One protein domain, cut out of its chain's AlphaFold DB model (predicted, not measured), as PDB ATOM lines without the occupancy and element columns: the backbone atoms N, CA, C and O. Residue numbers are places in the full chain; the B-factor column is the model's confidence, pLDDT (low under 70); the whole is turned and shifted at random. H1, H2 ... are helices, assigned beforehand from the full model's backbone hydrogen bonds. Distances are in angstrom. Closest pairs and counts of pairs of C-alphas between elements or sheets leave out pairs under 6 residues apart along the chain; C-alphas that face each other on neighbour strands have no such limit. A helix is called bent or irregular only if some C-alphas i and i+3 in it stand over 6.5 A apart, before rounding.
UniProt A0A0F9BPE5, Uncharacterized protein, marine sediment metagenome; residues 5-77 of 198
ATOM      1  N   GLU A   5      37.094 -53.663 -36.230       68.19
ATOM      2  CA  GLU A   5      35.629 -53.631 -36.071       68.19
ATOM      3  C   GLU A   5      35.176 -53.922 -34.632       68.19
ATOM      4  O   GLU A   5      34.292 -53.239 -34.114       68.19
ATOM      5  N   THR A   6      35.814 -54.872 -33.942       79.50
ATOM      6  CA  THR A   6      35.479 -55.195 -32.546       79.50
ATOM      7  C   THR A   6      35.810 -54.036 -31.605       79.50
ATOM      8  O   THR A   6      35.056 -53.759 -30.676       79.50
ATOM      9  N   GLN A   7      36.904 -53.311 -31.857       79.50
ATOM     10  CA  GLN A   7      37.294 -52.178 -31.013       79.50
ATOM     11  C   GLN A   7      36.395 -50.948 -31.212       79.50
ATOM     12  O   GLN A   7      36.162 -50.203 -30.262       79.50
ATOM     13  N   VAL A   8      35.861 -50.739 -32.420       83.56
ATOM     14  CA  VAL A   8      34.889 -49.663 -32.684       83.56
ATOM     15  C   VAL A   8      33.554 -49.958 -32.001       83.56
ATOM     16  O   VAL A   8      33.019 -49.074 -31.340       83.56
ATOM     17  N   SER A   9      33.054 -51.198 -32.071       87.62
ATOM     18  CA  SER A   9      31.853 -51.601 -31.318       87.62
ATOM     19  C   SER A   9      32.045 -51.386 -29.816       87.62
ATOM     20  O   SER A   9      31.192 -50.808 -29.149       87.62
ATOM     21  N   ARG A  10      33.219 -51.768 -29.294       91.00
ATOM     22  CA  ARG A  10      33.564 -51.574 -27.882       91.00
ATOM     23  C   ARG A  10      33.603 -50.099 -27.476       91.00
ATOM     24  O   ARG A  10      33.200 -49.758 -26.369       91.00
ATOM     25  N   LEU A  11      34.081 -49.217 -28.357       91.50
ATOM     26  CA  LEU A  11      34.072 -47.776 -28.111       91.50
ATOM     27  C   LEU A  11      32.641 -47.251 -27.942       91.50
ATOM     28  O   LEU A  11      32.400 -46.466 -27.028       91.50
ATOM     29  N   GLU A  12      31.703 -47.675 -28.790       93.19
ATOM     30  CA  GLU A  12      30.304 -47.241 -28.693       93.19
ATOM     31  C   GLU A  12      29.620 -47.765 -27.420       93.19
ATOM     32  O   GLU A  12      28.960 -46.990 -26.729       93.19
ATOM     33  N   GLU A  13      29.870 -49.019 -27.025       92.75
ATOM     34  CA  GLU A  13      29.392 -49.563 -25.740       92.75
ATOM     35  C   GLU A  13      29.881 -48.732 -24.545       92.75
ATOM     36  O   GLU A  13      29.115 -48.402 -23.639       92.75
ATOM     37  N   LEU A  14      31.167 -48.367 -24.538       93.38
ATOM     38  CA  LEU A  14      31.755 -47.565 -23.467       93.38
ATOM     39  C   LEU A  14      31.172 -46.148 -23.432       93.38
ATOM     40  O   LEU A  14      30.945 -45.610 -22.347       93.38
ATOM     41  N   LYS A  15      30.883 -45.542 -24.592       94.50
ATOM     42  CA  LYS A  15      30.179 -44.252 -24.652       94.50
ATOM     43  C   LYS A  15      28.784 -44.351 -24.044       94.50
ATOM     44  O   LYS A  15      28.418 -43.504 -23.231       94.50
ATOM     45  N   GLU A  16      28.026 -45.389 -24.390       93.88
ATOM     46  CA  GLU A  16      26.684 -45.606 -23.848       93.88
ATOM     47  C   GLU A  16      26.719 -45.825 -22.327       93.88
ATOM     48  O   GLU A  16      25.970 -45.180 -21.586       93.88
ATOM     49  N   GLN A  17      27.648 -46.655 -21.842       91.62
ATOM     50  CA  GLN A  17      27.864 -46.871 -20.411       91.62
ATOM     51  C   GLN A  17      28.194 -45.556 -19.691       91.62
ATOM     52  O   GLN A  17      27.616 -45.254 -18.642       91.62
ATOM     53  N   PHE A  18      29.101 -44.753 -20.257       92.88
ATOM     54  CA  PHE A  18      29.471 -43.467 -19.681       92.88
ATOM     55  C   PHE A  18      28.277 -42.507 -19.637       92.88
ATOM     56  O   PHE A  18      28.008 -41.929 -18.585       92.88
ATOM     57  N   ALA A  19      27.539 -42.362 -20.741       92.19
ATOM     58  CA  ALA A  19      26.408 -41.441 -20.849       92.19
ATOM     59  C   ALA A  19      25.274 -41.780 -19.869       92.19
ATOM     60  O   ALA A  19      24.715 -40.881 -19.241       92.19
ATOM     61  N   ASN A  20      24.954 -43.067 -19.719       88.94
ATOM     62  CA  ASN A  20      23.795 -43.507 -18.942       88.94
ATOM     63  C   ASN A  20      24.073 -43.612 -17.439       88.94
ATOM     64  O   ASN A  20      23.174 -43.382 -16.631       88.94
ATOM     65  N   ILE A  21      25.302 -43.963 -17.053       84.00
ATOM     66  CA  ILE A  21      25.631 -44.285 -15.656       84.00
ATOM     67  C   ILE A  21      26.473 -43.177 -15.023       84.00
ATOM     68  O   ILE A  21      26.146 -42.673 -13.948       84.00
ATOM     69  N   ILE A  22      27.551 -42.776 -15.697       84.75
ATOM     70  CA  ILE A  22      28.628 -41.984 -15.093       84.75
ATOM     71  C   ILE A  22      28.389 -40.481 -15.280       84.75
ATOM     72  O   ILE A  22      28.476 -39.701 -14.326       84.75
ATOM     73  N   ALA A  23      28.044 -40.059 -16.496       85.19
ATOM     74  CA  ALA A  23      27.875 -38.655 -16.860       85.19
ATOM     75  C   ALA A  23      26.851 -37.900 -15.987       85.19
ATOM     76  O   ALA A  23      27.162 -36.781 -15.577       85.19
ATOM     77  N   PRO A  24      25.681 -38.453 -15.605       86.62
ATOM     78  CA  PRO A  24      24.702 -37.717 -14.799       86.62
ATOM     79  C   PRO A  24      25.201 -37.371 -13.389       86.62
ATOM     80  O   PRO A  24      24.716 -36.430 -12.760       86.62
ATOM     81  N   GLN A  25      26.177 -38.124 -12.879       85.94
ATOM     82  CA  GLN A  25      26.643 -38.038 -11.496       85.94
ATOM     83  C   GLN A  25      28.133 -37.699 -11.392       85.94
ATOM     84  O   GLN A  25      28.707 -37.749 -10.305       85.94
ATOM     85  N   TRP A  26      28.753 -37.273 -12.494       81.38
ATOM     86  CA  TRP A  26      30.208 -37.186 -12.628       81.38
ATOM     87  C   TRP A  26      30.902 -36.352 -11.534       81.38
ATOM     88  O   TRP A  26      32.016 -36.650 -11.113       81.38
ATOM     89  N   LYS A  27      30.232 -35.313 -11.016       81.38
ATOM     90  CA  LYS A  27      30.768 -34.471  -9.930       81.38
ATOM     91  C   LYS A  27      30.897 -35.208  -8.595       81.38
ATOM     92  O   LYS A  27      31.716 -34.805  -7.777       81.38
ATOM     93  N   LYS A  28      30.064 -36.223  -8.363       84.38
ATOM     94  CA  LYS A  28      30.060 -37.050  -7.149       84.38
ATOM     95  C   LYS A  28      30.927 -38.299  -7.311       84.38
ATOM     96  O   LYS A  28      31.454 -38.784  -6.322       84.38
ATOM     97  N   LEU A  29      31.091 -38.775  -8.544       85.69
ATOM     98  CA  LEU A  29      31.675 -40.078  -8.869       85.69
ATOM     99  C   LEU A  29      33.054 -39.945  -9.540       85.69
ATOM    100  O   LEU A  29      33.334 -40.573 -10.557       85.69
ATOM    101  N   GLN A  30      33.931 -39.088  -9.006       88.38
ATOM    102  CA  GLN A  30      35.242 -38.837  -9.624       88.38
ATOM    103  C   GLN A  30      36.154 -40.074  -9.627       88.38
ATOM    104  O   GLN A  30      36.854 -40.296 -10.612       88.38
ATOM    105  N   SER A  31      36.128 -40.895  -8.568       89.12
ATOM    106  CA  SER A  31      36.892 -42.155  -8.530       89.12
ATOM    107  C   SER A  31      36.418 -43.118  -9.616       89.12
ATOM    108  O   SER A  31      37.218 -43.635 -10.385       89.12
ATOM    109  N   GLU A  32      35.105 -43.280  -9.751       90.62
ATOM    110  CA  GLU A  32      34.500 -44.225 -10.693       90.62
ATOM    111  C   GLU A  32      34.707 -43.802 -12.153       90.62
ATOM    112  O   GLU A  32      34.933 -44.648 -13.014       90.62
ATOM    113  N   ILE A  33      34.727 -42.492 -12.446       92.06
ATOM    114  CA  ILE A  33      35.183 -41.987 -13.753       92.06
ATOM    115  C   ILE A  33      36.624 -42.427 -14.016       92.06
ATOM    116  O   ILE A  33      36.949 -42.844 -15.125       92.06
ATOM    117  N   GLY A  34      37.498 -42.298 -13.017       93.06
ATOM    118  CA  GLY A  34      38.894 -42.701 -13.128       93.06
ATOM    119  C   GLY A  34      39.045 -44.193 -13.402       93.06
ATOM    120  O   GLY A  34      39.762 -44.566 -14.324       93.06
ATOM    121  N   GLU A  35      38.330 -45.029 -12.651       94.25
ATOM    122  CA  GLU A  35      38.302 -46.485 -12.827       94.25
ATOM    123  C   GLU A  35      37.801 -46.868 -14.221       94.25
ATOM    124  O   GLU A  35      38.469 -47.618 -14.932       94.25
ATOM    125  N   PHE A  36      36.688 -46.271 -14.657       94.69
ATOM    126  CA  PHE A  36      36.152 -46.461 -16.001       94.69
ATOM    127  C   PHE A  36      37.179 -46.109 -17.081       94.69
ATOM    128  O   PHE A  36      37.376 -46.874 -18.023       94.69
ATOM    129  N   LEU A  37      37.862 -44.968 -16.949       94.81
ATOM    130  CA  LEU A  37      38.861 -44.529 -17.924       94.81
ATOM    131  C   LEU A  37      40.093 -45.443 -17.944       94.81
ATOM    132  O   LEU A  37      40.621 -45.701 -19.021       94.81
ATOM    133  N   ILE A  38      40.527 -45.963 -16.793       93.94
ATOM    134  CA  ILE A  38      41.627 -46.934 -16.716       93.94
ATOM    135  C   ILE A  38      41.251 -48.219 -17.462       93.94
ATOM    136  O   ILE A  38      42.034 -48.702 -18.280       93.94
ATOM    137  N   THR A  39      40.051 -48.757 -17.228       92.62
ATOM    138  CA  THR A  39      39.571 -49.949 -17.941       92.62
ATOM    139  C   THR A  39      39.416 -49.683 -19.438       92.62
ATOM    140  O   THR A  39      39.873 -50.477 -20.255       92.62
ATOM    141  N   ALA A  40      38.845 -48.538 -19.819       91.94
ATOM    142  CA  ALA A  40      38.670 -48.169 -21.220       91.94
ATOM    143  C   ALA A  40      40.006 -48.017 -21.969       91.94
ATOM    144  O   ALA A  40      40.091 -48.378 -23.142       91.94
ATOM    145  N   GLU A  41      41.056 -47.500 -21.319       92.25
ATOM    146  CA  GLU A  41      42.393 -47.397 -21.917       92.25
ATOM    147  C   GLU A  41      42.986 -48.778 -22.231       92.25
ATOM    148  O   GLU A  41      43.552 -48.975 -23.312       92.25
ATOM    149  N   LEU A  42      42.803 -49.741 -21.320       88.56
ATOM    150  CA  LEU A  42      43.235 -51.129 -21.502       88.56
ATOM    151  C   LEU A  42      42.459 -51.837 -22.626       88.56
ATOM    152  O   LEU A  42      43.056 -52.599 -23.386       88.56
ATOM    153  N   ASP A  43      41.161 -51.556 -22.758       87.00
ATOM    154  CA  ASP A  43      40.271 -52.199 -23.736       87.00
ATOM    155  C   ASP A  43      40.455 -51.665 -25.172       87.00
ATOM    156  O   ASP A  43      40.431 -52.423 -26.146       87.00
ATOM    157  N   LEU A  44      40.602 -50.345 -25.327       84.25
ATOM    158  CA  LEU A  44      40.494 -49.663 -26.623       84.25
ATOM    159  C   LEU A  44      41.843 -49.413 -27.312       84.25
ATOM    160  O   LEU A  44      41.892 -49.184 -28.525       84.25
ATOM    161  N   GLY A  45      42.942 -49.428 -26.555       84.94
ATOM    162  CA  GLY A  45      44.231 -48.909 -27.009       84.94
ATOM    163  C   GLY A  45      44.227 -47.381 -27.194       84.94
ATOM    164  O   GLY A  45      43.188 -46.720 -27.223       84.94
ATOM    165  N   HIS A  46      45.415 -46.787 -27.341       85.00
ATOM    166  CA  HIS A  46      45.601 -45.333 -27.206       85.00
ATOM    167  C   HIS A  46      44.758 -44.456 -28.150       85.00
ATOM    168  O   HIS A  46      44.276 -43.403 -27.736       85.00
ATOM    169  N   ILE A  47      44.593 -44.847 -29.421       86.38
ATOM    170  CA  ILE A  47      43.887 -44.017 -30.415       86.38
ATOM    171  C   ILE A  47      42.398 -43.919 -30.074       86.38
ATOM    172  O   ILE A  47      41.852 -42.822 -29.971       86.38
ATOM    173  N   LEU A  48      41.744 -45.062 -29.869       87.88
ATOM    174  CA  LEU A  48      40.314 -45.106 -29.575       87.88
ATOM    175  C   LEU A  48      40.015 -44.592 -28.164       87.88
ATOM    176  O   LEU A  48      39.012 -43.904 -27.974       87.88
ATOM    177  N   PHE A  49      40.919 -44.805 -27.207       92.06
ATOM    178  CA  PHE A  49      40.827 -44.170 -25.896       92.06
ATOM    179  C   PHE A  49      40.845 -42.635 -25.997       92.06
ATOM    180  O   PHE A  49      40.011 -41.956 -25.399       92.06
ATOM    181  N   ARG A  50      41.721 -42.059 -26.831       91.94
ATOM    182  CA  ARG A  50      41.743 -40.607 -27.063       91.94
ATOM    183  C   ARG A  50      40.454 -40.098 -27.717       91.94
ATOM    184  O   ARG A  50      40.004 -38.991 -27.401       91.94
ATOM    185  N   ASN A  51      39.841 -40.895 -28.592       93.12
ATOM    186  CA  ASN A  51      38.530 -40.581 -29.162       93.12
ATOM    187  C   ASN A  51      37.447 -40.560 -28.078       93.12
ATOM    188  O   ASN A  51      36.673 -39.605 -28.029       93.12
ATOM    189  N   LEU A  52      37.440 -41.543 -27.170       93.50
ATOM    190  CA  LEU A  52      36.536 -41.568 -26.019       93.50
ATOM    191  C   LEU A  52      36.705 -40.316 -25.147       93.50
ATOM    192  O   LEU A  52      35.729 -39.622 -24.881       93.50
ATOM    193  N   GLN A  53      37.936 -39.958 -24.772       95.06
ATOM    194  CA  GLN A  53      38.204 -38.764 -23.957       95.06
ATOM    195  C   GLN A  53      37.741 -37.463 -24.631       95.06
ATOM    196  O   GLN A  53      37.221 -36.549 -23.978       95.06
ATOM    197  N   THR A  54      37.928 -37.372 -25.952       95.06
ATOM    198  CA  THR A  54      37.503 -36.218 -26.758       95.06
ATOM    199  C   THR A  54      35.981 -36.129 -26.835       95.06
ATOM    200  O   THR A  54      35.422 -35.039 -26.692       95.06
ATOM    201  N   TRP A  55      35.310 -37.269 -26.996       96.06
ATOM    202  CA  TRP A  55      33.855 -37.373 -26.950       96.06
ATOM    203  C   TRP A  55      33.306 -36.982 -25.567       96.06
ATOM    204  O   TRP A  55      32.471 -36.089 -25.484       96.06
ATOM    205  N   ILE A  56      33.871 -37.498 -24.467       94.94
ATOM    206  CA  ILE A  56      33.486 -37.114 -23.092       94.94
ATOM    207  C   ILE A  56      33.604 -35.595 -22.884       94.94
ATOM    208  O   ILE A  56      32.729 -34.957 -22.291       94.94
ATOM    209  N   LYS A  57      34.686 -34.986 -23.384       94.44
ATOM    210  CA  LYS A  57      34.886 -33.536 -23.293       94.44
ATOM    211  C   LYS A  57      33.827 -32.754 -24.069       94.44
ATOM    212  O   LYS A  57      33.391 -31.717 -23.577       94.44
ATOM    213  N   SER A  58      33.484 -33.195 -25.275       93.44
ATOM    214  CA  SER A  58      32.567 -32.473 -26.167       93.44
ATOM    215  C   SER A  58      31.107 -32.656 -25.759       93.44
ATOM    216  O   SER A  58      30.429 -31.658 -25.540       93.44
ATOM    217  N   GLU A  59      30.660 -33.893 -25.556       94.81
ATOM    218  CA  GLU A  59      29.252 -34.206 -25.277       94.81
ATOM    219  C   GLU A  59      28.851 -33.966 -23.818       94.81
ATOM    220  O   GLU A  59      27.724 -33.571 -23.531       94.81
ATOM    221  N   HIS A  60      29.773 -34.155 -22.869       91.31
ATOM    222  CA  HIS A  60      29.466 -34.042 -21.437       91.31
ATOM    223  C   HIS A  60      30.152 -32.859 -20.751       91.31
ATOM    224  O   HIS A  60      29.988 -32.659 -19.547       91.31
ATOM    225  N   SER A  61      30.899 -32.040 -21.502       90.62
ATOM    226  CA  SER A  61      31.605 -30.861 -20.978       90.62
ATOM    227  C   SER A  61      32.573 -31.173 -19.826       90.62
ATOM    228  O   SER A  61      32.828 -30.315 -18.981       90.62
ATOM    229  N   ILE A  62      33.136 -32.388 -19.779       91.56
ATOM    230  CA  ILE A  62      34.114 -32.792 -18.757       91.56
ATOM    231  C   ILE A  62      35.530 -32.592 -19.325       91.56
ATOM    232  O   ILE A  62      35.958 -33.352 -20.200       91.56
ATOM    233  N   PRO A  63      36.303 -31.590 -18.858       92.00
ATOM    234  CA  PRO A  63      37.613 -31.285 -19.428       92.00
ATOM    235  C   PRO A  63      38.592 -32.454 -19.300       92.00
ATOM    236  O   PRO A  63      38.597 -33.140 -18.282       92.00
ATOM    237  N   ILE A  64      39.510 -32.599 -20.261       92.50
ATOM    238  CA  ILE A  64      40.564 -33.633 -20.214       92.50
ATOM    239  C   ILE A  64      41.367 -33.545 -18.910       92.50
ATOM    240  O   ILE A  64      41.616 -34.566 -18.289       92.50
ATOM    241  N   SER A  65      41.669 -32.339 -18.412       91.56
ATOM    242  CA  SER A  65      42.351 -32.192 -17.117       91.56
ATOM    243  C   SER A  65      41.569 -32.768 -15.941       91.56
ATOM    244  O   SER A  65      42.163 -33.251 -14.988       91.56
ATOM    245  N   THR A  66      40.241 -32.722 -15.997       92.25
ATOM    246  CA  THR A  66      39.383 -33.330 -14.977       92.25
ATOM    247  C   THR A  66      39.378 -34.844 -15.107       92.25
ATOM    248  O   THR A  66      39.495 -35.526 -14.099       92.25
ATOM    249  N   GLN A  67      39.311 -35.362 -16.336       94.31
ATOM    250  CA  GLN A  67      39.427 -36.795 -16.614       94.31
ATOM    251  C   GLN A  67      40.772 -37.351 -16.107       94.31
ATOM    252  O   GLN A  67      40.799 -38.360 -15.412       94.31
ATOM    253  N   GLU A  68      41.879 -36.647 -16.369       93.31
ATOM    254  CA  GLU A  68      43.226 -36.992 -15.888       93.31
ATOM    255  C   GLU A  68      43.296 -37.020 -14.351       93.31
ATOM    256  O   GLU A  68      43.849 -37.957 -13.779       93.31
ATOM    257  N   VAL A  69      42.698 -36.035 -13.669       93.75
ATOM    258  CA  VAL A  69      42.633 -36.015 -12.196       93.75
ATOM    259  C   VAL A  69      41.778 -37.163 -11.654       93.75
ATOM    260  O   VAL A  69      42.181 -37.795 -10.685       93.75
ATOM    261  N   CYS A  70      40.648 -37.489 -12.288       94.38
ATOM    262  CA  CYS A  70      39.822 -38.639 -11.899       94.38
ATOM    263  C   CYS A  70      40.625 -39.948 -11.954       94.38
ATOM    264  O   CYS A  70      40.581 -40.741 -11.019       94.38
ATOM    265  N   VAL A  71      41.430 -40.141 -13.005       94.38
ATOM    266  CA  VAL A  71      42.337 -41.296 -13.120       94.38
ATOM    267  C   VAL A  71      43.366 -41.323 -11.984       94.38
ATOM    268  O   VAL A  71      43.623 -42.385 -11.422       94.38
ATOM    269  N   GLN A  72      43.943 -40.177 -11.610       92.31
ATOM    270  CA  GLN A  72      44.877 -40.104 -10.477       92.31
ATOM    271  C   GLN A  72      44.195 -40.432  -9.141       92.31
ATOM    272  O   GLN A  72      44.803 -41.094  -8.299       92.31
ATOM    273  N   ILE A  73      42.937 -40.012  -8.952       92.94
ATOM    274  CA  ILE A  73      42.132 -40.367  -7.770       92.94
ATOM    275  C   ILE A  73      41.955 -41.885  -7.705       92.94
ATOM    276  O   ILE A  73      42.295 -42.494  -6.695       92.94
ATOM    277  N   ALA A  74      41.507 -42.507  -8.799       93.50
ATOM    278  CA  ALA A  74      41.294 -43.954  -8.876       93.50
ATOM    279  C   ALA A  74      42.576 -44.768  -8.618       93.50
ATOM    280  O   ALA A  74      42.537 -45.841  -8.023       93.50
ATOM    281  N   LYS A  75      43.741 -44.244  -9.017       91.44
ATOM    282  CA  LYS A  75      45.055 -44.854  -8.734       91.44
ATOM    283  C   LYS A  75      45.546 -44.632  -7.294       91.44
ATOM    284  O   LYS A  75      46.629 -45.109  -6.938       91.44
ATOM    285  N   GLY A  76      44.812 -43.879  -6.473       89.56
ATOM    286  CA  GLY A  76      45.248 -43.477  -5.135       89.56
ATOM    287  C   GLY A  76      46.507 -42.601  -5.164       89.56
ATOM    288  O   GLY A  76      47.372 -42.703  -4.290       89.56
ATOM    289  N   GLU A  77      46.682 -41.809  -6.223       89.56
ATOM    290  CA  GLU A  77      47.786 -40.852  -6.360       89.56
ATOM    291  C   GLU A  77      47.439 -39.490  -5.752       89.56
ATOM    292  O   GLU A  77      48.333 -38.784  -5.288       89.56
TER     293      GLU A  77
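Overview. This is residues 5 to 77 of the 198 residues of an uncharacterized protein of marine sediment metagenome (UniProt A0A0F9BPE5). H1 and arm H2a form a helical hairpin; arm H2b folds back over H1, and H3 crosses H2a. The printed part has 73 residues, with helices H1, H2 and H3 and no named strand. It is all helix and compact, with a radius of gyration of the C-alphas of 11.2 A, spanning 33 by 23 by 17 A.

Arrangement. H1, residues 5 to 25, has a kink of 42 degrees near residue 19 and is only just irregular: C-alphas 21 and 24 are 6.7 A apart. H2, residues 30 to 59, is one helix by its hydrogen bonds but bent, C-alphas 43 and 46 being 9.4 A apart; its arms are H2a, residues 30 to 43, and H2b, residues 46 to 59. H1 and H2a, a hairpin, touch at a shallow tilt of 2 degrees, opposite ways, the closest C-alphas, of Ile 22 and Ile 33, 6.7 A apart. Residues 7 to 15 of H1 touch residues 48 to 52 of H2b. H3, residues 64 to 74, touches H2a about perpendicular, at 84 degrees. O i to N i+4 pairs within hydrogen-bond range number 14 of 17 in H1.

Along the chain. H1, 30.5 A long, begins at C-alpha 5 (35.629, -53.631, -36.071). H3, 15.3 A, ends at C-alpha 74 (41.294, -43.954, -8.876).

Size, cuts and confidence. The printed part has no cut; both links are tight. Residue 5 is under 70 in pLDDT.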